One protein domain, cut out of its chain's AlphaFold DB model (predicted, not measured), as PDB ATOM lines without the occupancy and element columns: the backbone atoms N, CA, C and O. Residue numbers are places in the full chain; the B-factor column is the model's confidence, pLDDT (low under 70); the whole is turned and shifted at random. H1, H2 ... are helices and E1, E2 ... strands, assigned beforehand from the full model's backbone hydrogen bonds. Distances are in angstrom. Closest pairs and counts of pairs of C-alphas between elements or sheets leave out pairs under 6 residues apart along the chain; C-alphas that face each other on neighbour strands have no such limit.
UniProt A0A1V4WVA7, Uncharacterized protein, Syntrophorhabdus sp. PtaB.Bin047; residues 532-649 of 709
ATOM      1  N   TYR A 532      -4.595 -25.732 -22.992       89.88
ATOM      2  CA  TYR A 532      -4.898 -24.485 -23.685       89.88
ATOM      3  C   TYR A 532      -4.492 -23.296 -22.820       89.88
ATOM      4  O   TYR A 532      -4.705 -23.272 -21.603       89.88
ATOM      5  N   ALA A 533      -3.909 -22.295 -23.466       86.88
ATOM      6  CA  ALA A 533      -3.645 -21.000 -22.871       86.88
ATOM      7  C   ALA A 533      -4.895 -20.113 -22.923       86.88
ATOM      8  O   ALA A 533      -5.789 -20.304 -23.748       86.88
ATOM      9  N   ILE A 534      -4.941 -19.092 -22.062       84.00
ATOM     10  CA  ILE A 534      -5.946 -18.035 -22.201       84.00
ATOM     11  C   ILE A 534      -5.889 -17.460 -23.622       84.00
ATOM     12  O   ILE A 534      -4.810 -17.205 -24.158       84.00
ATOM     13  N   ASN A 535      -7.059 -17.235 -24.210       81.75
ATOM     14  CA  ASN A 535      -7.261 -16.758 -25.572       81.75
ATOM     15  C   ASN A 535      -6.880 -17.729 -26.700       81.75
ATOM     16  O   ASN A 535      -6.930 -17.325 -27.865       81.75
ATOM     17  N   ASP A 536      -6.549 -18.989 -26.405       84.88
ATOM     18  CA  ASP A 536      -6.527 -19.998 -27.460       84.88
ATOM     19  C   ASP A 536      -7.929 -20.126 -28.072       84.88
ATOM     20  O   ASP A 536      -8.951 -20.108 -27.379       84.88
ATOM     21  N   LEU A 537      -7.961 -20.206 -29.399       87.62
ATOM     22  CA  LEU A 537      -9.174 -20.322 -30.190       87.62
ATOM     23  C   LEU A 537      -9.260 -21.744 -30.730       87.62
ATOM     24  O   LEU A 537      -8.294 -22.236 -31.310       87.62
ATOM     25  N   ILE A 538     -10.417 -22.376 -30.586       90.12
ATOM     26  CA  ILE A 538     -10.690 -23.679 -31.189       90.12
ATOM     27  C   ILE A 538     -11.978 -23.639 -31.998       90.12
ATOM     28  O   ILE A 538     -12.861 -22.796 -31.790       90.12
ATOM     29  N   ARG A 539     -12.100 -24.604 -32.904       87.69
ATOM     30  CA  ARG A 539     -13.393 -25.049 -33.415       87.69
ATOM     31  C   ARG A 539     -13.823 -26.326 -32.725       87.69
ATOM     32  O   ARG A 539     -12.977 -27.113 -32.313       87.69
ATOM     33  N   PRO A 540     -15.127 -26.603 -32.685       89.25
ATOM     34  CA  PRO A 540     -15.572 -27.955 -32.418       89.25
ATOM     35  C   PRO A 540     -15.001 -28.988 -33.407       89.25
ATOM     36  O   PRO A 540     -14.386 -28.623 -34.407       89.25
ATOM     37  N   THR A 541     -15.200 -30.282 -33.167       84.44
ATOM     38  CA  THR A 541     -14.926 -31.317 -34.183       84.44
ATOM     39  C   THR A 541     -16.032 -31.384 -35.243       84.44
ATOM     40  O   THR A 541     -17.165 -30.964 -35.002       84.44
ATOM     41  N   VAL A 542     -15.687 -31.923 -36.421       69.88
ATOM     42  CA  VAL A 542     -16.516 -31.998 -37.650       69.88
ATOM     43  C   VAL A 542     -17.885 -32.669 -37.479       69.88
ATOM     44  O   VAL A 542     -18.739 -32.544 -38.347       69.88
ATOM     45  N   SER A 543     -18.118 -33.384 -36.378       67.19
ATOM     46  CA  SER A 543     -19.320 -34.192 -36.153       67.19
ATOM     47  C   SER A 543     -20.461 -33.458 -35.440       67.19
ATOM     48  O   SER A 543     -21.421 -34.105 -35.024       67.19
ATOM     49  N   ASN A 544     -20.391 -32.132 -35.268       73.06
ATOM     50  CA  ASN A 544     -21.418 -31.400 -34.528       73.06
ATOM     51  C   ASN A 544     -22.014 -30.187 -35.249       73.06
ATOM     52  O   ASN A 544     -21.449 -29.631 -36.188       73.06
ATOM     53  N   GLU A 545     -23.165 -29.736 -34.747       78.31
ATOM     54  CA  GLU A 545     -23.948 -28.650 -35.343       78.31
ATOM     55  C   GLU A 545     -23.298 -27.253 -35.262       78.31
ATOM     56  O   GLU A 545     -23.809 -26.313 -35.880       78.31
ATOM     57  N   TYR A 546     -22.202 -27.103 -34.509       81.81
ATOM     58  CA  TYR A 546     -21.516 -25.833 -34.243       81.81
ATOM     59  C   TYR A 546     -20.207 -25.670 -35.022       81.81
ATOM     60  O   TYR A 546     -19.708 -24.548 -35.106       81.81
ATOM     61  N   TYR A 547     -19.684 -26.748 -35.621       73.88
ATOM     62  CA  TYR A 547     -18.399 -26.820 -36.329       73.88
ATOM     63  C   TYR A 547     -18.160 -25.657 -37.310       73.88
ATOM     64  O   TYR A 547     -17.054 -25.121 -37.421       73.88
ATOM     65  N   ASN A 548     -19.236 -25.204 -37.959       72.69
ATOM     66  CA  ASN A 548     -19.219 -24.125 -38.948       72.69
ATOM     67  C   ASN A 548     -19.851 -22.813 -38.467       72.69
ATOM     68  O   ASN A 548     -19.798 -21.809 -39.175       72.69
ATOM     69  N   LYS A 549     -20.427 -22.779 -37.264       78.19
ATOM     70  CA  LYS A 549     -21.196 -21.627 -36.768       78.19
ATOM     71  C   LYS A 549     -20.407 -20.756 -35.797       78.19
ATOM     72  O   LYS A 549     -20.548 -19.532 -35.832       78.19
ATOM     73  N   CYS A 550     -19.587 -21.377 -34.952       85.44
ATOM     74  CA  CYS A 550     -18.953 -20.705 -33.826       85.44
ATOM     75  C   CYS A 550     -17.502 -21.143 -33.635       85.44
ATOM     76  O   CYS A 550     -17.147 -22.304 -33.841       85.44
ATOM     77  N   TYR A 551     -16.695 -20.199 -33.167       88.56
ATOM     78  CA  TYR A 551     -15.446 -20.487 -32.480       88.56
ATOM     79  C   TYR A 551     -15.655 -20.518 -30.977       88.56
ATOM     80  O   TYR A 551     -16.643 -19.986 -30.469       88.56
ATOM     81  N   TYR A 552     -14.682 -21.075 -30.270       91.44
ATOM     82  CA  TYR A 552     -14.651 -21.078 -28.819       91.44
ATOM     83  C   TYR A 552     -13.303 -20.565 -28.340       91.44
ATOM     84  O   TYR A 552     -12.252 -21.083 -28.713       91.44
ATOM     85  N   LEU A 553     -13.354 -19.510 -27.536       91.12
ATOM     86  CA  LEU A 553     -12.196 -18.821 -26.998       91.12
ATOM     87  C   LEU A 553     -11.974 -19.230 -25.540       91.12
ATOM     88  O   LEU A 553     -12.868 -19.054 -24.706       91.12
ATOM     89  N   ALA A 554     -10.784 -19.727 -25.217       91.25
ATOM     90  CA  ALA A 554     -10.412 -20.062 -23.849       91.25
ATOM     91  C   ALA A 554     -10.371 -18.791 -22.985       91.25
ATOM     92  O   ALA A 554      -9.631 -17.847 -23.262       91.25
ATOM     93  N   SER A 555     -11.162 -18.757 -21.918       90.94
ATOM     94  CA  SER A 555     -11.219 -17.634 -20.969       90.94
ATOM     95  C   SER A 555     -10.197 -17.751 -19.843       90.94
ATOM     96  O   SER A 555      -9.961 -16.786 -19.121       90.94
ATOM     97  N   ASN A 556      -9.599 -18.926 -19.689       89.38
ATOM     98  CA  ASN A 556      -8.579 -19.228 -18.704       89.38
ATOM     99  C   ASN A 556      -7.639 -20.300 -19.255       89.38
ATOM    100  O   ASN A 556      -8.007 -21.071 -20.141       89.38
ATOM    101  N   THR A 557      -6.438 -20.358 -18.694       90.19
ATOM    102  CA  THR A 557      -5.513 -21.476 -18.877       90.19
ATOM    103  C   THR A 557      -6.105 -22.743 -18.257       90.19
ATOM    104  O   THR A 557      -6.682 -22.679 -17.168       90.19
ATOM    105  N   GLY A 558      -5.932 -23.890 -18.908       94.88
ATOM    106  CA  GLY A 558      -6.388 -25.176 -18.381       94.88
ATOM    107  C   GLY A 558      -6.147 -26.330 -19.349       94.88
ATOM    108  O   GLY A 558      -5.503 -26.165 -20.380       94.88
ATOM    109  N   THR A 559      -6.700 -27.490 -19.021       97.19
ATOM    110  CA  THR A 559      -6.686 -28.702 -19.848       97.19
ATOM    111  C   THR A 559      -8.120 -29.112 -20.168       97.19
ATOM    112  O   THR A 559      -8.945 -29.182 -19.251       97.19
ATOM    113  N   SER A 560      -8.417 -29.373 -21.444       97.00
ATOM    114  CA  SER A 560      -9.735 -29.858 -21.876       97.00
ATOM    115  C   SER A 560     -10.070 -31.228 -21.283       97.00
ATOM    116  O   SER A 560      -9.197 -31.979 -20.834       97.00
ATOM    117  N   GLY A 561     -11.357 -31.569 -21.288       96.25
ATOM    118  CA  GLY A 561     -11.845 -32.884 -20.910       96.25
ATOM    119  C   GLY A 561     -11.335 -33.997 -21.829       96.25
ATOM    120  O   GLY A 561     -10.753 -33.770 -22.890       96.25
ATOM    121  N   THR A 562     -11.561 -35.242 -21.416       95.88
ATOM    122  CA  THR A 562     -11.262 -36.434 -22.229       95.88
ATOM    123  C   THR A 562     -12.249 -36.617 -23.385       95.88
ATOM    124  O   THR A 562     -11.951 -37.326 -24.343       95.88
ATOM    125  N   THR A 563     -13.415 -35.975 -23.315       92.31
ATOM    126  CA  THR A 563     -14.456 -35.972 -24.344       92.31
ATOM    127  C   THR A 563     -14.877 -34.546 -24.656       92.31
ATOM    128  O   THR A 563     -14.818 -33.665 -23.801       92.31
ATOM    129  N   GLN A 564     -15.294 -34.319 -25.901       91.56
ATOM    130  CA  GLN A 564     -15.685 -32.987 -26.333       91.56
ATOM    131  C   GLN A 564     -16.944 -32.528 -25.584       91.56
ATOM    132  O   GLN A 564     -17.899 -33.307 -25.493       91.56
ATOM    133  N   PRO A 565     -16.997 -31.275 -25.098       92.75
ATOM    134  CA  PRO A 565     -18.178 -30.754 -24.425       92.75
ATOM    135  C   PRO A 565     -19.351 -30.539 -25.398       92.75
ATOM    136  O   PRO A 565     -19.183 -30.437 -26.619       92.75
ATOM    137  N   ALA A 566     -20.554 -30.412 -24.835       90.81
ATOM    138  CA  ALA A 566     -21.702 -29.881 -25.559       90.81
ATOM    139  C   ALA A 566     -21.531 -28.365 -25.732       90.81
ATOM    140  O   ALA A 566     -21.405 -27.621 -24.758       90.81
ATOM    141  N   TRP A 567     -21.501 -27.917 -26.981       92.31
ATOM    142  CA  TRP A 567     -21.270 -26.518 -27.319       92.31
ATOM    143  C   TRP A 567     -22.569 -25.699 -27.296       92.31
ATOM    144  O   TRP A 567     -23.659 -26.241 -27.437       92.31
ATOM    145  N   SER A 568     -22.442 -24.382 -27.119       89.88
ATOM    146  CA  SER A 568     -23.556 -23.419 -27.085       89.88
ATOM    147  C   SER A 568     -23.179 -22.153 -27.858       89.88
ATOM    148  O   SER A 568     -22.001 -21.800 -27.904       89.88
ATOM    149  N   GLU A 569     -24.154 -21.444 -28.442       88.94
ATOM    150  CA  GLU A 569     -23.939 -20.109 -29.039       88.94
ATOM    151  C   GLU A 569     -23.925 -18.977 -27.993       88.94
ATOM    152  O   GLU A 569     -23.613 -17.834 -28.318       88.94
ATOM    153  N   THR A 570     -24.308 -19.262 -26.746       87.50
ATOM    154  CA  THR A 570     -24.455 -18.260 -25.675       87.50
ATOM    155  C   THR A 570     -23.856 -18.744 -24.356       87.50
ATOM    156  O   THR A 570     -23.739 -19.948 -24.120       87.50
ATOM    157  N   GLY A 571     -23.498 -17.801 -23.479       88.06
ATOM    158  CA  GLY A 571     -22.909 -18.107 -22.174       88.06
ATOM    159  C   GLY A 571     -21.476 -18.633 -22.277       88.06
ATOM    160  O   GLY A 571     -20.750 -18.282 -23.201       88.06
ATOM    161  N   THR A 572     -21.057 -19.453 -21.318       93.12
ATOM    162  CA  THR A 572     -19.740 -20.109 -21.300       93.12
ATOM    163  C   THR A 572     -19.894 -21.621 -21.196       93.12
ATOM    164  O   THR A 572     -20.827 -22.097 -20.552       93.12
ATOM    165  N   VAL A 573     -18.960 -22.374 -21.778       94.75
ATOM    166  CA  VAL A 573     -18.920 -23.844 -21.725       94.75
ATOM    167  C   VAL A 573     -17.712 -24.285 -20.902       94.75
ATOM    168  O   VAL A 573     -16.580 -23.969 -21.261       94.75
ATOM    169  N   THR A 574     -17.934 -25.016 -19.811       95.56
ATOM    170  CA  THR A 574     -16.850 -25.616 -19.016       95.56
ATOM    171  C   THR A 574     -16.457 -26.968 -19.602       95.56
ATOM    172  O   THR A 574     -17.314 -27.810 -19.861       95.56
ATOM    173  N   ASP A 575     -15.160 -27.183 -19.787       96.06
ATOM    174  CA  ASP A 575     -14.571 -28.350 -20.436       96.06
ATOM    175  C   ASP A 575     -13.263 -28.737 -19.733       96.06
ATOM    176  O   ASP A 575     -12.230 -28.080 -19.887       96.06
ATOM    177  N   GLY A 576     -13.310 -29.785 -18.910       95.31
ATOM    178  CA  GLY A 576     -12.211 -30.103 -17.999       95.31
ATOM    179  C   GLY A 576     -11.957 -28.935 -17.042       95.31
ATOM    180  O   GLY A 576     -12.827 -28.582 -16.247       95.31
ATOM    181  N   THR A 577     -10.769 -28.329 -17.126       97.25
ATOM    182  CA  THR A 577     -10.422 -27.105 -16.377       97.25
ATOM    183  C   THR A 577     -10.443 -25.836 -17.238       97.25
ATOM    184  O   THR A 577     -10.195 -24.749 -16.719       97.25
ATOM    185  N   VAL A 578     -10.768 -25.936 -18.531       97.00
ATOM    186  CA  VAL A 578     -10.902 -24.788 -19.442       97.00
ATOM    187  C   VAL A 578     -12.350 -24.301 -19.466       97.00
ATOM    188  O   VAL A 578     -13.292 -25.089 -19.462       97.00
ATOM    189  N   THR A 579     -12.542 -22.986 -19.514       96.62
ATOM    190  CA  THR A 579     -13.837 -22.346 -19.765       96.62
ATOM    191  C   THR A 579     -13.809 -21.659 -21.121       96.62
ATOM    192  O   THR A 579     -13.002 -20.761 -21.364       96.62
ATOM    193  N   TRP A 580     -14.723 -22.046 -22.000       94.88
ATOM    194  CA  TRP A 580     -14.830 -21.556 -23.366       94.88
ATOM    195  C   TRP A 580     -15.922 -20.492 -23.504       94.88
ATOM    196  O   TRP A 580     -17.040 -20.671 -23.021       94.88
ATOM    197  N   LYS A 581     -15.622 -19.405 -24.218       92.94
ATOM    198  CA  LYS A 581     -16.594 -18.390 -24.652       92.94
ATOM    199  C   LYS A 581     -16.902 -18.562 -26.141       92.94
ATOM    200  O   LYS A 581     -15.956 -18.557 -26.930       92.94
ATOM    201  N   PRO A 582     -18.175 -18.693 -26.546       93.00
ATOM    202  CA  PRO A 582     -18.540 -18.764 -27.949       93.00
ATOM    203  C   PRO A 582     -18.285 -17.428 -28.652       93.00
ATOM    204  O   PRO A 582     -18.572 -16.359 -28.115       93.00
ATOM    205  N   VAL A 583     -17.774 -17.512 -29.876       91.25
ATOM    206  CA  VAL A 583     -17.628 -16.403 -30.821       91.25
ATOM    207  C   VAL A 583     -18.297 -16.829 -32.122       91.25
ATOM    208  O   VAL A 583     -17.698 -17.491 -32.972       91.25
ATOM    209  N   CYS A 584     -19.579 -16.509 -32.249       88.69
ATOM    210  CA  CYS A 584     -20.395 -16.916 -33.389       88.69
ATOM    211  C   CYS A 584     -20.526 -15.779 -34.405       88.69
ATOM    212  O   CYS A 584     -20.274 -14.612 -34.098       88.69
ATOM    213  N   THR A 585     -20.917 -16.115 -35.633       88.06
ATOM    214  CA  THR A 585     -21.207 -15.104 -36.659       88.06
ATOM    215  C   THR A 585     -22.310 -14.148 -36.185       88.06
ATOM    216  O   THR A 585     -23.282 -14.583 -35.558       88.06
ATOM    217  N   TRP A 586     -22.159 -12.854 -36.481       92.56
ATOM    218  CA  TRP A 586     -23.188 -11.838 -36.259       92.56
ATOM    219  C   TRP A 586     -24.532 -12.255 -36.883       92.56
ATOM    220  O   TRP A 586     -24.575 -12.865 -37.953       92.56
ATOM    221  N   LYS A 587     -25.638 -11.944 -36.199       93.25
ATOM    222  CA  LYS A 587     -27.008 -12.222 -36.645       93.25
ATOM    223  C   LYS A 587     -27.830 -10.936 -36.575       93.25
ATOM    224  O   LYS A 587     -27.760 -10.211 -35.582       93.25
ATOM    225  N   ALA A 588     -28.637 -10.694 -37.605       96.12
ATOM    226  CA  ALA A 588     -29.565  -9.570 -37.652       96.12
ATOM    227  C   ALA A 588     -30.660  -9.694 -36.586       96.12
ATOM    228  O   ALA A 588     -31.131 -10.800 -36.306       96.12
ATOM    229  N   SER A 589     -31.076  -8.558 -36.023       96.56
ATOM    230  CA  SER A 589     -32.178  -8.458 -35.054       96.56
ATOM    231  C   SER A 589     -32.053  -9.433 -33.874       96.56
ATOM    232  O   SER A 589     -33.043  -9.997 -33.402       96.56
ATOM    233  N   ARG A 590     -30.825  -9.668 -33.404       95.06
ATOM    234  CA  ARG A 590     -30.499 -10.637 -32.356       95.06
ATOM    235  C   ARG A 590     -30.154  -9.925 -31.059       95.06
ATOM    236  O   ARG A 590     -29.397  -8.961 -31.053       95.06
ATOM    237  N   GLU A 591     -30.686 -10.430 -29.950       95.75
ATOM    238  CA  GLU A 591     -30.297  -9.974 -28.619       95.75
ATOM    239  C   GLU A 591     -28.903 -10.493 -28.239       95.75
ATOM    240  O   GLU A 591     -28.605 -11.688 -28.361       95.75
ATOM    241  N   TYR A 592     -28.062  -9.578 -27.763       95.50
ATOM    242  CA  TYR A 592     -26.713  -9.819 -27.276       95.50
ATOM    243  C   TYR A 592     -26.564  -9.266 -25.857       95.50
ATOM    244  O   TYR A 592     -26.964  -8.140 -25.559       95.50
ATOM    245  N   ALA A 593     -25.956 -10.065 -24.981       94.44
ATOM    246  CA  ALA A 593     -25.577  -9.639 -23.638       94.44
ATOM    247  C   ALA A 593     -24.302  -8.777 -23.666       94.44
ATOM    248  O   ALA A 593     -23.528  -8.826 -24.626       94.44
ATOM    249  N   VAL A 594     -24.045  -8.034 -22.584       93.25
ATOM    250  CA  VAL A 594     -22.741  -7.382 -22.377       93.25
ATOM    251  C   VAL A 594     -21.630  -8.436 -22.432       93.25
ATOM    252  O   VAL A 594     -21.796  -9.554 -21.950       93.25
ATOM    253  N   ASP A 595     -20.511  -8.068 -23.053       89.62
ATOM    254  CA  ASP A 595     -19.329  -8.892 -23.307       89.62
ATOM    255  C   ASP A 595     -19.543 -10.106 -24.229       89.62
ATOM    256  O   ASP A 595     -18.604 -10.879 -24.443       89.62
ATOM    257  N   ALA A 596     -20.721 -10.251 -24.853       92.69
ATOM    258  CA  ALA A 596     -20.921 -11.222 -25.926       92.69
ATOM    259  C   ALA A 596     -19.905 -10.988 -27.052       92.69
ATOM    260  O   ALA A 596     -19.660  -9.844 -27.445       92.69
ATOM    261  N   LEU A 597     -19.312 -12.069 -27.560       92.12
ATOM    262  CA  LEU A 597     -18.340 -12.028 -28.646       92.12
ATOM    263  C   LEU A 597     -18.982 -12.471 -29.956       92.12
ATOM    264  O   LEU A 597     -19.658 -13.499 -30.015       92.12
ATOM    265  N   ILE A 598     -18.719 -11.718 -31.017       92.62
ATOM    266  CA  ILE A 598     -19.130 -12.060 -32.376       92.62
ATOM    267  C   ILE A 598     -17.948 -11.982 -33.333       92.62
ATOM    268  O   ILE A 598     -16.935 -11.328 -33.062       92.62
ATOM    269  N   ARG A 599     -18.113 -12.618 -34.489       86.81
ATOM    270  CA  ARG A 599     -17.319 -12.342 -35.688       86.81
ATOM    271  C   ARG A 599     -18.225 -11.781 -36.792       86.81
ATOM    272  O   ARG A 599     -19.393 -12.184 -36.848       86.81
ATOM    273  N   PRO A 600     -17.706 -10.916 -37.671       85.06
ATOM    274  CA  PRO A 600     -18.444 -10.465 -38.845       85.06
ATOM    275  C   PRO A 600     -18.897 -11.613 -39.762       85.06
ATOM    276  O   PRO A 600     -18.287 -12.687 -39.746       85.06
ATOM    277  N   THR A 601     -19.919 -11.396 -40.597       79.31
ATOM    278  CA  THR A 601     -20.303 -12.373 -41.640       79.31
ATOM    279  C   THR A 601     -19.229 -12.498 -42.722       79.31
ATOM    280  O   THR A 601     -18.902 -13.610 -43.138       79.31
ATOM    281  N   ALA A 602     -18.622 -11.378 -43.122       71.94
ATOM    282  CA  ALA A 602     -17.400 -11.333 -43.915       71.94
ATOM    283  C   ALA A 602     -16.212 -11.075 -42.983       71.94
ATOM    284  O   ALA A 602     -16.070  -9.978 -42.444       71.94
ATOM    285  N   SER A 603     -15.385 -12.099 -42.758       74.50
ATOM    286  CA  SER A 603     -14.252 -12.017 -41.832       74.50
ATOM    287  C   SER A 603     -13.341 -10.843 -42.180       74.50
ATOM    288  O   SER A 603     -12.843 -10.750 -43.295       74.50
ATOM    289  N   ASN A 604     -13.084  -9.978 -41.201       70.56
ATOM    290  CA  ASN A 604     -12.133  -8.874 -41.320       70.56
ATOM    291  C   ASN A 604     -10.876  -9.055 -40.465       70.56
ATOM    292  O   ASN A 604     -10.119  -8.117 -40.226       70.56
ATOM    293  N   GLY A 605     -10.667 -10.269 -39.952       71.56
ATOM    294  CA  GLY A 605      -9.547 -10.582 -39.075       71.56
ATOM    295  C   GLY A 605      -9.721 -10.168 -37.610       71.56
ATOM    296  O   GLY A 605      -8.779 -10.365 -36.825       71.56
ATOM    297  N   TYR A 606     -10.894  -9.653 -37.225       76.75
ATOM    298  CA  TYR A 606     -11.227  -9.245 -35.860       76.75
ATOM    299  C   TYR A 606     -12.475  -9.950 -35.320       76.75
ATOM    300  O   TYR A 606     -13.362 -10.383 -36.054       76.75
ATOM    301  N   PHE A 607     -12.534 -10.031 -33.993       87.06
ATOM    302  CA  PHE A 607     -13.758 -10.296 -33.246       87.06
ATOM    303  C   PHE A 607     -14.226  -9.011 -32.585       87.06
ATOM    304  O   PHE A 607     -13.434  -8.091 -32.372       87.06
ATOM    305  N   TYR A 608     -15.497  -8.967 -32.216       90.56
ATOM    306  CA  TYR A 608     -16.109  -7.806 -31.589       90.56
ATOM    307  C   TYR A 608     -16.810  -8.217 -30.313       90.56
ATOM    308  O   TYR A 608     -17.453  -9.259 -30.254       90.56
ATOM    309  N   THR A 609     -16.674  -7.387 -29.287       92.88
ATOM    310  CA  THR A 609     -17.304  -7.585 -27.988       92.88
ATOM    311  C   THR A 609     -18.370  -6.524 -27.752       92.88
ATOM    312  O   THR A 609     -18.133  -5.329 -27.973       92.88
ATOM    313  N   ALA A 610     -19.556  -6.956 -27.335       94.50
ATOM    314  CA  ALA A 610     -20.653  -6.069 -26.986       94.50
ATOM    315  C   ALA A 610     -20.305  -5.287 -25.711       94.50
ATOM    316  O   ALA A 610     -19.952  -5.854 -24.680       94.50
ATOM    317  N   ARG A 611     -20.407  -3.961 -25.763       94.25
ATOM    318  CA  ARG A 611     -20.206  -3.051 -24.623       94.25
ATOM    319  C   ARG A 611     -21.505  -2.622 -23.965       94.25
ATOM    320  O   ARG A 611     -21.481  -2.186 -22.819       94.25
ATOM    321  N   THR A 612     -22.618  -2.770 -24.666       94.44
ATOM    322  CA  THR A 612     -23.965  -2.621 -24.122       94.44
ATOM    323  C   THR A 612     -24.758  -3.869 -24.476       94.44
ATOM    324  O   THR A 612     -24.571  -4.422 -25.557       94.44
ATOM    325  N   ALA A 613     -25.624  -4.325 -23.574       95.62
ATOM    326  CA  ALA A 613     -26.637  -5.303 -23.948       95.62
ATOM    327  C   ALA A 613     -27.678  -4.633 -24.854       95.62
ATOM    328  O   ALA A 613     -27.921  -3.429 -24.730       95.62
ATOM    329  N   GLY A 614     -28.289  -5.408 -25.742       96.06
ATOM    330  CA  GLY A 614     -29.331  -4.918 -26.636       96.06
ATOM    331  C   GLY A 614     -29.578  -5.853 -27.813       96.06
ATOM    332  O   GLY A 614     -29.041  -6.955 -27.880       96.06
ATOM    333  N   THR A 615     -30.377  -5.388 -28.764       97.62
ATOM    334  CA  THR A 615     -30.657  -6.051 -30.041       97.62
ATOM    335  C   THR A 615     -29.841  -5.413 -31.166       97.62
ATOM    336  O   THR A 615     -29.845  -4.183 -31.291       97.62
ATOM    337  N   SER A 616     -29.158  -6.235 -31.971       97.38
ATOM    338  CA  SER A 616     -28.466  -5.805 -33.196       97.38
ATOM    339  C   SER A 616     -29.439  -5.246 -34.239       97.38
ATOM    340  O   SER A 616     -30.652  -5.466 -34.176       97.38
ATOM    341  N   GLY A 617     -28.915  -4.504 -35.210       97.06
ATOM    342  CA  GLY A 617     -29.676  -3.979 -36.333       97.06
ATOM    343  C   GLY A 617     -30.175  -5.069 -37.285       97.06
ATOM    344  O   GLY A 617     -29.776  -6.233 -37.223       97.06
ATOM    345  N   ALA A 618     -31.053  -4.675 -38.209       96.38
ATOM    346  CA  ALA A 618     -31.537  -5.557 -39.273       96.38
ATOM    347  C   ALA A 618     -30.466  -5.848 -40.345       96.38
ATOM    348  O   ALA A 618     -30.574  -6.828 -41.078       96.38
ATOM    349  N   THR A 619     -29.436  -5.005 -40.433       93.50
ATOM    350  CA  THR A 619     -28.308  -5.111 -41.368       93.50
ATOM    351  C   THR A 619     -26.999  -5.020 -40.602       93.50
ATOM    352  O   THR A 619     -26.903  -4.235 -39.659       93.50
ATOM    353  N   GLU A 620     -25.999  -5.792 -41.021       92.69
ATOM    354  CA  GLU A 620     -24.701  -5.812 -40.351       92.69
ATOM    355  C   GLU A 620     -24.000  -4.449 -40.469       92.69
ATOM    356  O   GLU A 620     -24.000  -3.859 -41.555       92.69
ATOM    357  N   PRO A 621     -23.417  -3.918 -39.379       92.25
ATOM    358  CA  PRO A 621     -22.694  -2.655 -39.429       92.25
ATOM    359  C   PRO A 621     -21.359  -2.797 -40.173       92.25
ATOM    360  O   PRO A 621     -20.773  -3.875 -40.260       92.25
ATOM    361  N   THR A 622     -20.806  -1.674 -40.632       87.88
ATOM    362  CA  THR A 622     -19.396  -1.630 -41.041       87.88
ATOM    363  C   THR A 622     -18.508  -1.710 -39.803       87.88
ATOM    364  O   THR A 622     -18.580  -0.869 -38.906       87.88
ATOM    365  N   TRP A 623     -17.664  -2.732 -39.755       85.44
ATOM    366  CA  TRP A 623     -16.860  -3.055 -38.588       85.44
ATOM    367  C   TRP A 623     -15.543  -2.262 -38.541       85.44
ATOM    368  O   TRP A 623     -14.720  -2.420 -39.444       85.44
ATOM    369  N   PRO A 624     -15.289  -1.446 -37.499       78.50
ATOM    370  CA  PRO A 624     -14.027  -0.726 -37.374       78.50
ATOM    371  C   PRO A 624     -12.915  -1.640 -36.837       78.50
ATOM    372  O   PRO A 624     -13.184  -2.589 -36.103       78.50
ATOM    373  N   ASP A 625     -11.652  -1.342 -37.132       65.31
ATOM    374  CA  ASP A 625     -10.495  -2.014 -36.515       65.31
ATOM    375  C   ASP A 625     -10.159  -1.433 -35.122       65.31
ATOM    376  O   ASP A 625      -9.519  -2.089 -34.293       65.31
ATOM    377  N   LYS A 626     -10.622  -0.204 -34.836       72.19
ATOM    378  CA  LYS A 626     -10.453   0.529 -33.571       72.19
ATOM    379  C   LYS A 626     -11.684   1.375 -33.244       72.19
ATOM    380  O   LYS A 626     -12.336   1.927 -34.119       72.19
ATOM    381  N   GLY A 627     -11.945   1.571 -31.954       79.06
ATOM    382  CA  GLY A 627     -13.077   2.387 -31.503       79.06
ATOM    383  C   GLY A 627     -14.408   1.632 -31.520       79.06
ATOM    384  O   GLY A 627     -14.444   0.422 -31.726       79.06
ATOM    385  N   ARG A 628     -15.498   2.332 -31.194       89.94
ATOM    386  CA  ARG A 628     -16.830   1.734 -31.008       89.94
ATOM    387  C   ARG A 628     -17.689   1.874 -32.265       89.94
ATOM    388  O   ARG A 628     -17.616   2.908 -32.920       89.94
ATOM    389  N   VAL A 629     -18.548   0.889 -32.531       93.50
ATOM    390  CA  VAL A 629     -19.610   0.967 -33.553       93.50
ATOM    391  C   VAL A 629     -20.971   0.657 -32.937       93.50
ATOM    392  O   VAL A 629     -21.089  -0.264 -32.131       93.50
ATOM    393  N   THR A 630     -21.989   1.440 -33.286       95.44
ATOM    394  CA  THR A 630     -23.375   1.217 -32.851       95.44
ATOM    395  C   THR A 630     -24.118   0.384 -33.889       95.44
ATOM    396  O   THR A 630     -24.047   0.665 -35.081       95.44
ATOM    397  N   ASP A 631     -24.836  -0.628 -33.416       96.62
ATOM    398  CA  ASP A 631     -25.552  -1.627 -34.202       96.62
ATOM    399  C   ASP A 631     -26.905  -1.910 -33.535       96.62
ATOM    400  O   ASP A 631     -26.990  -2.602 -32.517       96.62
ATOM    401  N   GLY A 632     -27.970  -1.299 -34.059       95.75
ATOM    402  CA  GLY A 632     -29.263  -1.264 -33.378       95.75
ATOM    403  C   GLY A 632     -29.144  -0.574 -32.014       95.75
ATOM    404  O   GLY A 632     -28.874   0.622 -31.936       95.75
ATOM    405  N   THR A 633     -29.337  -1.339 -30.938       97.19
ATOM    406  CA  THR A 633     -29.179  -0.874 -29.540       97.19
ATOM    407  C   THR A 633     -27.900  -1.397 -28.869       97.19
ATOM    408  O   THR A 633     -27.583  -1.018 -27.738       97.19
ATOM    409  N   VAL A 634     -27.127  -2.234 -29.570       97.19
ATOM    410  CA  VAL A 634     -25.833  -2.751 -29.113       97.19
ATOM    411  C   VAL A 634     -24.719  -1.807 -29.564       97.19
ATOM    412  O   VAL A 634     -24.753  -1.243 -30.655       97.19
ATOM    413  N   THR A 635     -23.699  -1.627 -28.729       96.19
ATOM    414  CA  THR A 635     -22.443  -0.975 -29.121       96.19
ATOM    415  C   THR A 635     -21.314  -1.988 -29.063       96.19
ATOM    416  O   THR A 635     -21.089  -2.590 -28.018       96.19
ATOM    417  N   TRP A 636     -20.567  -2.146 -30.147       94.75
ATOM    418  CA  TRP A 636     -19.469  -3.100 -30.262       94.75
ATOM    419  C   TRP A 636     -18.107  -2.422 -30.142       94.75
ATOM    420  O   TRP A 636     -17.940  -1.261 -30.517       94.75
ATOM    421  N   LEU A 637     -17.116  -3.159 -29.640       89.50
ATOM    422  CA  LEU A 637     -15.701  -2.781 -29.656       89.50
ATOM    423  C   LEU A 637     -14.875  -3.943 -30.229       89.50
ATOM    424  O   LEU A 637     -15.148  -5.084 -29.857       89.50
ATOM    425  N   PRO A 638     -13.845  -3.693 -31.055       81.81
ATOM    426  CA  PRO A 638     -12.875  -4.715 -31.424       81.81
ATOM    427  C   PRO A 638     -12.307  -5.421 -30.187       81.81
ATOM    428  O   PRO A 638     -11.873  -4.783 -29.221       81.81
ATOM    429  N   TYR A 639     -12.327  -6.749 -30.205       80.25
ATOM    430  CA  TYR A 639     -11.779  -7.594 -29.156       80.25
ATOM    431  C   TYR A 639     -10.324  -7.948 -29.482       80.25
ATOM    432  O   TYR A 639      -9.997  -8.353 -30.596       80.25
ATOM    433  N   GLN A 640      -9.429  -7.783 -28.501       58.78
ATOM    434  CA  GLN A 640      -7.976  -7.845 -28.714       58.78
ATOM    435  C   GLN A 640      -7.453  -9.227 -29.140       58.78
ATOM    436  O   GLN A 640      -6.355  -9.317 -29.700       58.78
ATOM    437  N   VAL A 641      -8.237 -10.291 -28.964       60.22
ATOM    438  CA  VAL A 641      -7.959 -11.586 -29.593       60.22
ATOM    439  C   VAL A 641      -8.574 -11.592 -30.988       60.22
ATOM    440  O   VAL A 641      -9.608 -12.200 -31.233       60.22
ATOM    441  N   GLY A 642      -7.964 -10.848 -31.908       68.38
ATOM    442  CA  GLY A 642      -8.283 -10.962 -33.327       68.38
ATOM    443  C   GLY A 642      -7.939 -12.358 -33.852       68.38
ATOM    444  O   GLY A 642      -7.068 -13.044 -33.307       68.38
ATOM    445  N   ILE A 643      -8.588 -12.767 -34.940       74.06
ATOM    446  CA  ILE A 643      -8.350 -14.062 -35.588       74.06
ATOM    447  C   ILE A 643      -6.856 -14.193 -35.929       74.06
ATOM    448  O   ILE A 643      -6.260 -13.252 -36.460       74.06
ATOM    449  N   CYS A 644      -6.240 -15.334 -35.607       77.81
ATOM    450  CA  CYS A 644      -4.805 -15.611 -35.792       77.81
ATOM    451  C   CYS A 644      -3.822 -14.737 -34.994       77.81
ATOM    452  O   CYS A 644      -2.617 -14.839 -35.229       77.81
ATOM    453  N   ASN A 645      -4.259 -13.897 -34.045       73.44
ATOM    454  CA  ASN A 645      -3.343 -12.982 -33.345       73.44
ATOM    455  C   ASN A 645      -2.188 -13.694 -32.620       73.44
ATOM    456  O   ASN A 645      -1.114 -13.104 -32.508       73.44
ATOM    457  N   LYS A 646      -2.381 -14.947 -32.182       73.50
ATOM    458  CA  LYS A 646      -1.319 -15.813 -31.644       73.50
ATOM    459  C   LYS A 646      -0.130 -15.925 -32.601       73.50
ATOM    460  O   LYS A 646       1.011 -15.787 -32.180       73.50
ATOM    461  N   TYR A 647      -0.401 -16.108 -33.890       82.31
ATOM    462  CA  TYR A 647       0.625 -16.195 -34.922       82.31
ATOM    463  C   TYR A 647       1.078 -14.813 -35.385       82.31
ATOM    464  O   TYR A 647       2.275 -14.569 -35.459       82.31
ATOM    465  N   THR A 648       0.148 -13.880 -35.621       76.62
ATOM    466  CA  THR A 648       0.470 -12.525 -36.111       76.62
ATOM    467  C   THR A 648       1.377 -11.741 -35.157       76.62
ATOM    468  O   THR A 648       2.185 -10.923 -35.599       76.62
ATOM    469  N   ASN A 649       1.223 -11.954 -33.849       70.44
ATOM    470  CA  ASN A 649       2.050 -11.327 -32.815       70.44
ATOM    471  C   ASN A 649       3.132 -12.267 -32.267       70.44
ATOM    472  O   ASN A 649       3.964 -11.828 -31.480       70.44
TER     473      ASN A 649
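AT A GLANCE: This is residues 532 to 649 of the 709 residues of an uncharacterized protein of Syntrophorhabdus sp. PtaB.Bin047 (UniProt A0A1V4WVA7). With little regular structure, two loop-rich lobes, one round E1 to E3 and one round E4 to E7, join where E3 pairs with E4 in one strongly twisted, branched, mixed sheet. The printed part has 118 residues, with 36 in named elements, mostly strand: E1 to E7, then H1. It is compact, with radius of gyration of the C-alphas 14.1 A and spans of 41 by 31 by 23 A.

IN THESE COORDINATES: Find C-alpha 550 at (-18.953, -20.705, -33.826), where E1, residues 550 to 554, begins. Next come E2, 573 to 575; E3, 578 to 585, 22.3 A long; E4, 597 to 599; E5, 607 to 610; E6, 629 to 631; E7, 634 to 639, 14.9 A long; and H1, 645 to 648, ending at (0.470, -12.525, -36.111).

HOW THE PARTS SIT: Look beside E3: antiparallel E1 is on one side, with N 553 and O 581 2.8 A apart. On the other side are E2, in a hairpin with E3, N 573 to O 580 2.9 A, and parallel E4, at 44 degrees, N 599 to O 584 3.0 A. E4 and E5 form a hairpin, N 598 to O 608 2.9 A. E5 and E7 are antiparallel, N 609 to O 637 2.8 A; E6 and E7 form a hairpin, N 631 to O 634 2.8 A. H1 is not on the sheet and is too short for an O i to N i+4 pair.

THE WHOLE: The printed part has no cut; the C-alphas farthest apart, Thr 562 and Gly 632, are 41.1 A apart. Links E1 to E2, E3 to E4 and E5 to E6 are long. The model's pLDDT is under 70 at residues 542 to 543, 625 and 640 to 642.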